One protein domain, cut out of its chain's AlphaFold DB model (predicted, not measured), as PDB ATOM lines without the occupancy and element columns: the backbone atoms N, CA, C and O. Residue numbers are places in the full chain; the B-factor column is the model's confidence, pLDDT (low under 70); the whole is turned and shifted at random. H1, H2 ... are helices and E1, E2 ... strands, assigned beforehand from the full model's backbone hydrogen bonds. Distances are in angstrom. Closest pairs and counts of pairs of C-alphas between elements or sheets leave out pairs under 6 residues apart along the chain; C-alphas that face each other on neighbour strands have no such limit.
ATOM      1  N   LYS A  17       1.466  50.070  86.817       84.81
ATOM      2  CA  LYS A  17       1.816  51.058  85.788       84.81
ATOM      3  C   LYS A  17       2.020  52.425  86.436       84.81
ATOM      4  O   LYS A  17       1.091  52.985  87.009       84.81
ATOM      5  N   LEU A  18       3.204  52.990  86.260       80.00
ATOM      6  CA  LEU A  18       3.528  54.367  86.599       80.00
ATOM      7  C   LEU A  18       3.518  55.197  85.310       80.00
ATOM      8  O   LEU A  18       4.130  54.821  84.306       80.00
ATOM      9  N   SER A  19       2.784  56.310  85.312       67.06
ATOM     10  CA  SER A  19       2.714  57.202  84.151       67.06
ATOM     11  C   SER A  19       3.882  58.185  84.191       67.06
ATOM     12  O   SER A  19       4.047  58.904  85.173       67.06
ATOM     13  N   PHE A  20       4.692  58.203  83.135       70.31
ATOM     14  CA  PHE A  20       5.819  59.116  82.960       70.31
ATOM     15  C   PHE A  20       5.582  59.964  81.703       70.31
ATOM     16  O   PHE A  20       5.047  59.468  80.712       70.31
ATOM     17  N   GLU A  21       6.031  61.221  81.704       72.00
ATOM     18  CA  GLU A  21       6.199  61.956  80.445       72.00
ATOM     19  C   GLU A  21       7.240  61.233  79.581       72.00
ATOM     20  O   GLU A  21       8.392  61.055  79.990       72.00
ATOM     21  N   GLY A  22       6.816  60.785  78.399       75.44
ATOM     22  CA  GLY A  22       7.685  60.168  77.403       75.44
ATOM     23  C   GLY A  22       8.071  58.707  77.653       75.44
ATOM     24  O   GLY A  22       8.929  58.215  76.944       75.44
ATOM     25  N   CYS A  23       7.503  57.970  78.614       81.31
ATOM     26  CA  CYS A  23       7.642  56.503  78.672       81.31
ATOM     27  C   CYS A  23       6.528  55.859  79.508       81.31
ATOM     28  O   CYS A  23       5.851  56.512  80.295       81.31
ATOM     29  N   THR A  24       6.312  54.554  79.346       86.00
ATOM     30  CA  THR A  24       5.476  53.774  80.268       86.00
ATOM     31  C   THR A  24       6.368  52.876  81.108       86.00
ATOM     32  O   THR A  24       7.069  52.031  80.557       86.00
ATOM     33  N   VAL A  25       6.320  53.032  82.431       86.81
ATOM     34  CA  VAL A  25       7.097  52.197  83.350       86.81
ATOM     35  C   VAL A  25       6.157  51.301  84.139       86.81
ATOM     36  O   VAL A  25       5.186  51.759  84.735       86.81
ATOM     37  N   PHE A  26       6.457  50.015  84.144       88.12
ATOM     38  CA  PHE A  26       5.795  48.991  84.926       88.12
ATOM     39  C   PHE A  26       6.730  48.587  86.062       88.12
ATOM     40  O   PHE A  26       7.885  48.245  85.808       88.12
ATOM     41  N   VAL A  27       6.249  48.602  87.303       88.00
ATOM     42  CA  VAL A  27       7.035  48.214  88.485       88.00
ATOM     43  C   VAL A  27       6.374  47.056  89.223       88.00
ATOM     44  O   VAL A  27       5.170  47.098  89.459       88.00
ATOM     45  N   ALA A  28       7.144  46.036  89.600       83.94
ATOM     46  CA  ALA A  28       6.623  44.932  90.419       83.94
ATOM     47  C   ALA A  28       6.538  45.287  91.916       83.94
ATOM     48  O   ALA A  28       5.778  44.680  92.660       83.94
ATOM     49  N   ASP A  29       7.319  46.271  92.368       75.81
ATOM     50  CA  ASP A  29       7.374  46.714  93.762       75.81
ATOM     51  C   ASP A  29       7.433  48.251  93.795       75.81
ATOM     52  O   ASP A  29       8.247  48.863  93.097       75.81
ATOM     53  N   GLN A  30       6.565  48.884  94.589       72.50
ATOM     54  CA  GLN A  30       6.456  50.346  94.704       72.50
ATOM     55  C   GLN A  30       7.497  50.966  95.653       72.50
ATOM     56  O   GLN A  30       7.409  52.143  95.988       72.50
ATOM     57  N   LYS A  31       8.521  50.208  96.062       81.50
ATOM     58  CA  LYS A  31       9.654  50.720  96.856       81.50
ATOM     59  C   LYS A  31      10.457  51.839  96.193       81.50
ATOM     60  O   LYS A  31      11.208  52.513  96.888       81.50
ATOM     61  N   TYR A  32      10.353  52.000  94.875       81.44
ATOM     62  CA  TYR A  32      11.112  52.990  94.118       81.44
ATOM     63  C   TYR A  32      10.220  54.100  93.605       81.44
ATOM     64  O   TYR A  32       9.218  53.847  92.930       81.44
ATOM     65  N   ALA A  33      10.642  55.338  93.841       81.50
ATOM     66  CA  ALA A  33       9.991  56.470  93.221       81.50
ATOM     67  C   ALA A  33      10.283  56.493  91.713       81.50
ATOM     68  O   ALA A  33      11.382  56.198  91.240       81.50
ATOM     69  N   VAL A  34       9.293  56.954  90.951       77.88
ATOM     70  CA  VAL A  34       9.371  57.246  89.508       77.88
ATOM     71  C   VAL A  34      10.660  57.999  89.148       77.88
ATOM     72  O   VAL A  34      11.377  57.649  88.208       77.88
ATOM     73  N   THR A  35      10.976  59.036  89.922       83.19
ATOM     74  CA  THR A  35      12.131  59.913  89.700       83.19
ATOM     75  C   THR A  35      13.467  59.198  89.895       83.19
ATOM     76  O   THR A  35      14.429  59.517  89.197       83.19
ATOM     77  N   GLU A  36      13.539  58.212  90.789       87.69
ATOM     78  CA  GLU A  36      14.738  57.397  91.004       87.69
ATOM     79  C   GLU A  36      14.973  56.450  89.832       87.69
ATOM     80  O   GLU A  36      16.082  56.392  89.301       87.69
ATOM     81  N   ILE A  37      13.915  55.782  89.363       87.38
ATOM     82  CA  ILE A  37      13.981  54.902  88.190       87.38
ATOM     83  C   ILE A  37      14.458  55.702  86.968       87.38
ATOM     84  O   ILE A  37      15.342  55.249  86.243       87.38
ATOM     85  N   LYS A  38      13.958  56.934  86.782       84.94
ATOM     86  CA  LYS A  38      14.397  57.831  85.697       84.94
ATOM     87  C   LYS A  38      15.882  58.170  85.781       84.94
ATOM     88  O   LYS A  38      16.575  58.135  84.768       84.94
ATOM     89  N   LYS A  39      16.374  58.503  86.979       88.19
ATOM     90  CA  LYS A  39      17.798  58.792  87.187       88.19
ATOM     91  C   LYS A  39      18.652  57.588  86.800       88.19
ATOM     92  O   LYS A  39      19.605  57.762  86.051       88.19
ATOM     93  N   ILE A  40      18.264  56.386  87.229       89.12
ATOM     94  CA  ILE A  40      18.993  55.157  86.899       89.12
ATOM     95  C   ILE A  40      19.007  54.919  85.385       89.12
ATOM     96  O   ILE A  40      20.075  54.728  84.812       89.12
ATOM     97  N   LEU A  41      17.851  54.992  84.721       88.00
ATOM     98  CA  LEU A  41      17.747  54.817  83.268       88.00
ATOM     99  C   LEU A  41      18.630  55.808  82.494       88.00
ATOM    100  O   LEU A  41      19.350  55.407  81.579       88.00
ATOM    101  N   ASN A  42      18.639  57.080  82.897       88.88
ATOM    102  CA  ASN A  42      19.499  58.094  82.290       88.88
ATOM    103  C   ASN A  42      20.988  57.779  82.486       88.88
ATOM    104  O   ASN A  42      21.759  57.890  81.535       88.88
ATOM    105  N   THR A  43      21.395  57.341  83.682       88.81
ATOM    106  CA  THR A  43      22.782  56.923  83.954       88.81
ATOM    107  C   THR A  43      23.211  55.734  83.090       88.81
ATOM    108  O   THR A  43      24.377  55.642  82.719       88.81
ATOM    109  N   LEU A  44      22.280  54.850  82.722       86.44
ATOM    110  CA  LEU A  44      22.538  53.711  81.835       86.44
ATOM    111  C   LEU A  44      22.509  54.065  80.337       86.44
ATOM    112  O   LEU A  44      22.676  53.174  79.506       86.44
ATOM    113  N   GLY A  45      22.254  55.325  79.969       88.31
ATOM    114  CA  GLY A  45      22.078  55.714  78.566       88.31
ATOM    115  C   GLY A  45      20.800  55.147  77.934       88.31
ATOM    116  O   GLY A  45      20.757  54.916  76.727       88.31
ATOM    117  N   LEU A  46      19.760  54.912  78.741       87.38
ATOM    118  CA  LEU A  46      18.451  54.398  78.324       87.38
ATOM    119  C   LEU A  46      17.359  55.462  78.539       87.38
ATOM    120  O   LEU A  46      16.474  55.271  79.376       87.38
ATOM    121  N   PRO A  47      17.423  56.614  77.847       83.44
ATOM    122  CA  PRO A  47      16.510  57.719  78.103       83.44
ATOM    123  C   PRO A  47      15.066  57.329  77.778       83.44
ATOM    124  O   PRO A  47      14.785  56.706  76.756       83.44
ATOM    125  N   CYS A  48      14.129  57.752  78.625       82.00
ATOM    126  CA  CYS A  48      12.708  57.640  78.313       82.00
ATOM    127  C   CYS A  48      12.370  58.464  77.062       82.00
ATOM    128  O   CYS A  48      12.585  59.676  77.045       82.00
ATOM    129  N   SER A  49      11.842  57.801  76.031       82.00
ATOM    130  CA  SER A  49      11.365  58.422  74.789       82.00
ATOM    131  C   SER A  49       9.994  57.886  74.386       82.00
ATOM    132  O   SER A  49       9.637  56.762  74.751       82.00
ATOM    133  N   ASP A  50       9.221  58.668  73.630       74.06
ATOM    134  CA  ASP A  50       7.859  58.297  73.239       74.06
ATOM    135  C   ASP A  50       7.786  56.862  72.694       74.06
ATOM    136  O   ASP A  50       8.520  56.492  71.779       74.06
ATOM    137  N   LYS A  51       6.859  56.065  73.253       78.44
ATOM    138  CA  LYS A  51       6.648  54.616  73.005       78.44
ATOM    139  C   LYS A  51       7.614  53.663  73.717       78.44
ATOM    140  O   LYS A  51       7.451  52.449  73.587       78.44
ATOM    141  N   THR A  52       8.550  54.178  74.508       86.62
ATOM    142  CA  THR A  52       9.407  53.351  75.359       86.62
ATOM    143  C   THR A  52       8.586  52.693  76.457       86.62
ATOM    144  O   THR A  52       7.800  53.348  77.153       86.62
ATOM    145  N   ILE A  53       8.811  51.396  76.643       88.31
ATOM    146  CA  ILE A  53       8.254  50.625  77.749       88.31
ATOM    147  C   ILE A  53       9.389  50.103  78.609       88.31
ATOM    148  O   ILE A  53      10.339  49.521  78.094       88.31
ATOM    149  N   VAL A  54       9.278  50.290  79.917       89.12
ATOM    150  CA  VAL A  54      10.249  49.782  80.882       89.12
ATOM    151  C   VAL A  54       9.531  48.897  81.880       89.12
ATOM    152  O   VAL A  54       8.564  49.330  82.493       89.12
ATOM    153  N   TYR A  55      10.031  47.686  82.081       89.81
ATOM    154  CA  TYR A  55       9.659  46.857  83.222       89.81
ATOM    155  C   TYR A  55      10.795  46.891  84.225       89.81
ATOM    156  O   TYR A  55      11.941  46.616  83.871       89.81
ATOM    157  N   PHE A  56      10.482  47.253  85.458       90.19
ATOM    158  CA  PHE A  56      11.450  47.432  86.523       90.19
ATOM    159  C   PHE A  56      11.113  46.536  87.710       90.19
ATOM    160  O   PHE A  56       9.976  46.495  88.187       90.19
ATOM    161  N   THR A  57      12.129  45.839  88.208       90.12
ATOM    162  CA  THR A  57      12.044  45.069  89.447       90.12
ATOM    163  C   THR A  57      13.295  45.277  90.282       90.12
ATOM    164  O   THR A  57      14.392  45.480  89.757       90.12
ATOM    165  N   ALA A  58      13.140  45.177  91.595       89.12
ATOM    166  CA  ALA A  58      14.254  45.028  92.513       89.12
ATOM    167  C   ALA A  58      14.179  43.640  93.151       89.12
ATOM    168  O   ALA A  58      13.088  43.132  93.411       89.12
ATOM    169  N   SER A  59      15.330  43.018  93.410       86.88
ATOM    170  CA  SER A  59      15.351  41.793  94.210       86.88
ATOM    171  C   SER A  59      14.799  42.075  95.616       86.88
ATOM    172  O   SER A  59      14.943  43.199  96.105       86.88
ATOM    173  N   PRO A  60      14.219  41.080  96.314       83.00
ATOM    174  CA  PRO A  60      13.655  41.281  97.653       83.00
ATOM    175  C   PRO A  60      14.640  41.905  98.652       83.00
ATOM    176  O   PRO A  60      14.268  42.777  99.432       83.00
ATOM    177  N   MET A  61      15.915  41.514  98.568       83.88
ATOM    178  CA  MET A  61      17.006  42.044  99.397       83.88
ATOM    179  C   MET A  61      17.588  43.368  98.881       83.88
ATOM    180  O   MET A  61      18.587  43.851  99.403       83.88
ATOM    181  N   ASN A  62      17.010  43.941  97.828       83.06
ATOM    182  CA  ASN A  62      17.458  45.173  97.197       83.06
ATOM    183  C   ASN A  62      18.935  45.160  96.750       83.06
ATOM    184  O   ASN A  62      19.612  46.186  96.752       83.06
ATOM    185  N   THR A  63      19.443  43.988  96.374       87.38
ATOM    186  CA  THR A  63      20.829  43.769  95.925       87.38
ATOM    187  C   THR A  63      20.970  43.823  94.410       87.38
ATOM    188  O   THR A  63      22.068  44.010  93.888       87.38
ATOM    189  N   ARG A  64      19.863  43.653  93.681       90.25
ATOM    190  CA  ARG A  64      19.822  43.663  92.219       90.25
ATOM    191  C   ARG A  64      18.657  44.509  91.744       90.25
ATOM    192  O   ARG A  64      17.565  44.408  92.297       90.25
ATOM    193  N   LEU A  65      18.893  45.298  90.706       90.75
ATOM    194  CA  LEU A  65      17.857  45.996  89.952       90.75
ATOM    195  C   LEU A  65      17.798  45.381  88.563       90.75
ATOM    196  O   LEU A  65      18.836  45.280  87.915       90.75
ATOM    197  N   ASN A  66      16.617  44.986  88.106       90.75
ATOM    198  CA  ASN A  66      16.426  44.457  86.762       90.75
ATOM    199  C   ASN A  66      15.529  45.391  85.959       90.75
ATOM    200  O   ASN A  66      14.506  45.872  86.449       90.75
ATOM    201  N   PHE A  67      15.914  45.586  84.707       90.12
ATOM    202  CA  PHE A  67      15.224  46.401  83.728       90.12
ATOM    203  C   PHE A  67      14.994  45.554  82.487       90.12
ATOM    204  O   PHE A  67      15.938  44.985  81.947       90.12
ATOM    205  N   MET A  68      13.767  45.525  81.988       91.31
ATOM    206  CA  MET A  68      13.514  45.218  80.587       91.31
ATOM    207  C   MET A  68      13.118  46.523  79.911       91.31
ATOM    208  O   MET A  68      12.017  47.025  80.118       91.31
ATOM    209  N   TYR A  69      14.045  47.097  79.152       91.31
ATOM    210  CA  TYR A  69      13.853  48.342  78.421       91.31
ATOM    211  C   TYR A  69      13.511  48.026  76.970       91.31
ATOM    212  O   TYR A  69      14.311  47.406  76.275       91.31
ATOM    213  N   CYS A  70      12.357  48.475  76.496       90.12
ATOM    214  CA  CYS A  70      11.917  48.304  75.122       90.12
ATOM    215  C   CYS A  70      11.776  49.668  74.450       90.12
ATOM    216  O   CYS A  70      10.859  50.418  74.779       90.12
ATOM    217  N   SER A  71      12.651  49.981  73.490       88.38
ATOM    218  CA  SER A  71      12.564  51.224  72.703       88.38
ATOM    219  C   SER A  71      11.374  51.216  71.742       88.38
ATOM    220  O   SER A  71      10.847  52.266  71.388       88.38
ATOM    221  N   VAL A  72      10.933  50.024  71.331       84.00
ATOM    222  CA  VAL A  72       9.713  49.798  70.553       84.00
ATOM    223  C   VAL A  72       9.025  48.557  71.105       84.00
ATOM    224  O   VAL A  72       9.658  47.508  71.219       84.00
ATOM    225  N   TYR A  73       7.732  48.658  71.417       80.56
ATOM    226  CA  TYR A  73       6.935  47.524  71.884       80.56
ATOM    227  C   TYR A  73       5.558  47.505  71.211       80.56
ATOM    228  O   TYR A  73       4.602  48.150  71.641       80.56
ATOM    229  N   THR A  74       5.465  46.770  70.107       81.12
ATOM    230  CA  THR A  74       4.233  46.563  69.335       81.12
ATOM    231  C   THR A  74       4.039  45.073  69.056       81.12
ATOM    232  O   THR A  74       4.961  44.277  69.216       81.12
ATOM    233  N   LYS A  75       2.860  44.676  68.562       77.44
ATOM    234  CA  LYS A  75       2.610  43.278  68.156       77.44
ATOM    235  C   LYS A  75       3.559  42.767  67.067       77.44
ATOM    236  O   LYS A  75       3.792  41.571  66.997       77.44
ATOM    237  N   LYS A  76       4.051  43.657  66.200       83.38
ATOM    238  CA  LYS A  76       4.854  43.302  65.016       83.38
ATOM    239  C   LYS A  76       6.352  43.546  65.200       83.38
ATOM    240  O   LYS A  76       7.142  43.035  64.420       83.38
ATOM    241  N   ASN A  77       6.733  44.355  66.184       80.44
ATOM    242  CA  ASN A  77       8.116  44.736  66.430       80.44
ATOM    243  C   ASN A  77       8.327  44.987  67.924       80.44
ATOM    244  O   ASN A  77       7.634  45.825  68.513       80.44
ATOM    245  N   GLN A  78       9.281  44.265  68.502       83.94
ATOM    246  CA  GLN A  78       9.721  44.414  69.880       83.94
ATOM    247  C   GLN A  78      11.242  44.524  69.867       83.94
ATOM    248  O   GLN A  78      11.933  43.576  69.501       83.94
ATOM    249  N   ASN A  79      11.759  45.688  70.250       88.31
ATOM    250  CA  ASN A  79      13.191  45.900  70.418       88.31
ATOM    251  C   ASN A  79      13.457  46.155  71.896       88.31
ATOM    252  O   ASN A  79      13.282  47.277  72.377       88.31
ATOM    253  N   CYS A  80      13.821  45.088  72.603       89.50
ATOM    254  CA  CYS A  80      13.993  45.084  74.046       89.50
ATOM    255  C   CYS A  80      15.415  44.682  74.436       89.50
ATOM    256  O   CYS A  80      16.042  43.837  73.801       89.50
ATOM    257  N   ARG A  81      15.907  45.271  75.523       89.94
ATOM    258  CA  ARG A  81      17.168  44.930  76.178       89.94
ATOM    259  C   ARG A  81      16.889  44.645  77.643       89.94
ATOM    260  O   ARG A  81      16.206  45.425  78.307       89.94
ATOM    261  N   SER A  82      17.423  43.532  78.131       90.69
ATOM    262  CA  SER A  82      17.423  43.218  79.557       90.69
ATOM    263  C   SER A  82      18.726  43.708  80.176       90.69
ATOM    264  O   SER A  82      19.797  43.487  79.609       90.69
ATOM    265  N   LEU A  83      18.638  44.393  81.311       89.69
ATOM    266  CA  LEU A  83      19.788  44.846  82.079       89.69
ATOM    267  C   LEU A  83      19.582  44.516  83.550       89.69
ATOM    268  O   LEU A  83      18.528  44.794  84.119       89.69
ATOM    269  N   THR A  84      20.634  44.008  84.177       91.81
ATOM    270  CA  THR A  84      20.687  43.801  85.622       91.81
ATOM    271  C   THR A  84      21.831  44.619  86.195       91.81
ATOM    272  O   THR A  84      22.978  44.471  85.780       91.81
ATOM    273  N   ILE A  85      21.530  45.463  87.178       89.25
ATOM    274  CA  ILE A  85      22.525  46.178  87.972       89.25
ATOM    275  C   ILE A  85      22.677  45.444  89.295       89.25
ATOM    276  O   ILE A  85      21.711  45.305  90.050       89.25
ATOM    277  N   MET A  86      23.895  45.011  89.601       89.00
ATOM    278  CA  MET A  86      24.241  44.552  90.941       89.00
ATOM    279  C   MET A  86      24.614  45.762  91.790       89.00
ATOM    280  O   MET A  86      25.531  46.508  91.452       89.00
ATOM    281  N   LYS A  87      23.893  45.974  92.890       81.69
ATOM    282  CA  LYS A  87      24.274  46.985  93.871       81.69
ATOM    283  C   LYS A  87      25.473  46.475  94.648       81.69
ATOM    284  O   LYS A  87      25.448  45.361  95.170       81.69
TER     285      LYS A  87
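This is residues 17 to 87 of the 92 residues of an uncharacterized protein of Raoultella planticola (UniProt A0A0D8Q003). One twisted sheet of five strands has a single helix, H1, over one face, and its other face has no named helix. The long hairpin of E4 and E5 forms one side of the sheet, the short hairpin of E1 and E2 the other, with E3 between. The printed part has 71 residues, with elements in the order E1, E2, H1, E3, E4, E5; the mixed sheet runs E1, E2, E3, E4, E5. The class is mixed, helices and strands; the whole is compact, radius of gyration of the C-alphas 11.6 A, and elongated, spanning 36 by 21 by 21 A.

E3, residues 53 to 58, E4, residues 64 to 73, and E5, residues 78 to 86, make a meander, each strand the antiparallel neighbour of the one before. N 55 and O 68 are 2.9 A apart and N 67 and O 83 2.8 A, within hydrogen-bond range. E4 bends by 53 degrees at residue 70. E2, residues 23 to 27, is parallel to E3, with N 26 and O 54 at 2.8 A. E1, residues 17 to 20, forms an antiparallel hairpin with E2, with N 18 and O 25 at 2.8 A. H1, residues 34 to 43, is on the sheet, giving two layers, a helix on one face of a sheet; its closest C-alphas to E1 are those of Val 34 and Leu 18, 7.1 A. E2, H1 and E3 form a strand-helix-strand unit, parallel neighbour strands with a helix between, its crossover left-handed. Every O i to N i+4 pair of H1 is within hydrogen-bond range. E1 and E5, the edge strands, are apart.

E5 measures 25.6 A, E4 24.4 A, E3 16.9 A, H1 14.5 A, E2 12.9 A and E1 9.4 A from first to last C-alpha. E1 begins at C-alpha 17 (1.816, 51.058, 85.788), and E5 ends at C-alpha 86 (24.241, 44.552, 90.941).

The C-alphas farthest apart, Met 61 and Lys 76, are 36.5 A apart. The printed part has no cut and no long link. Mean pLDDT of the printed part is 84.8; residue 19 is under 70.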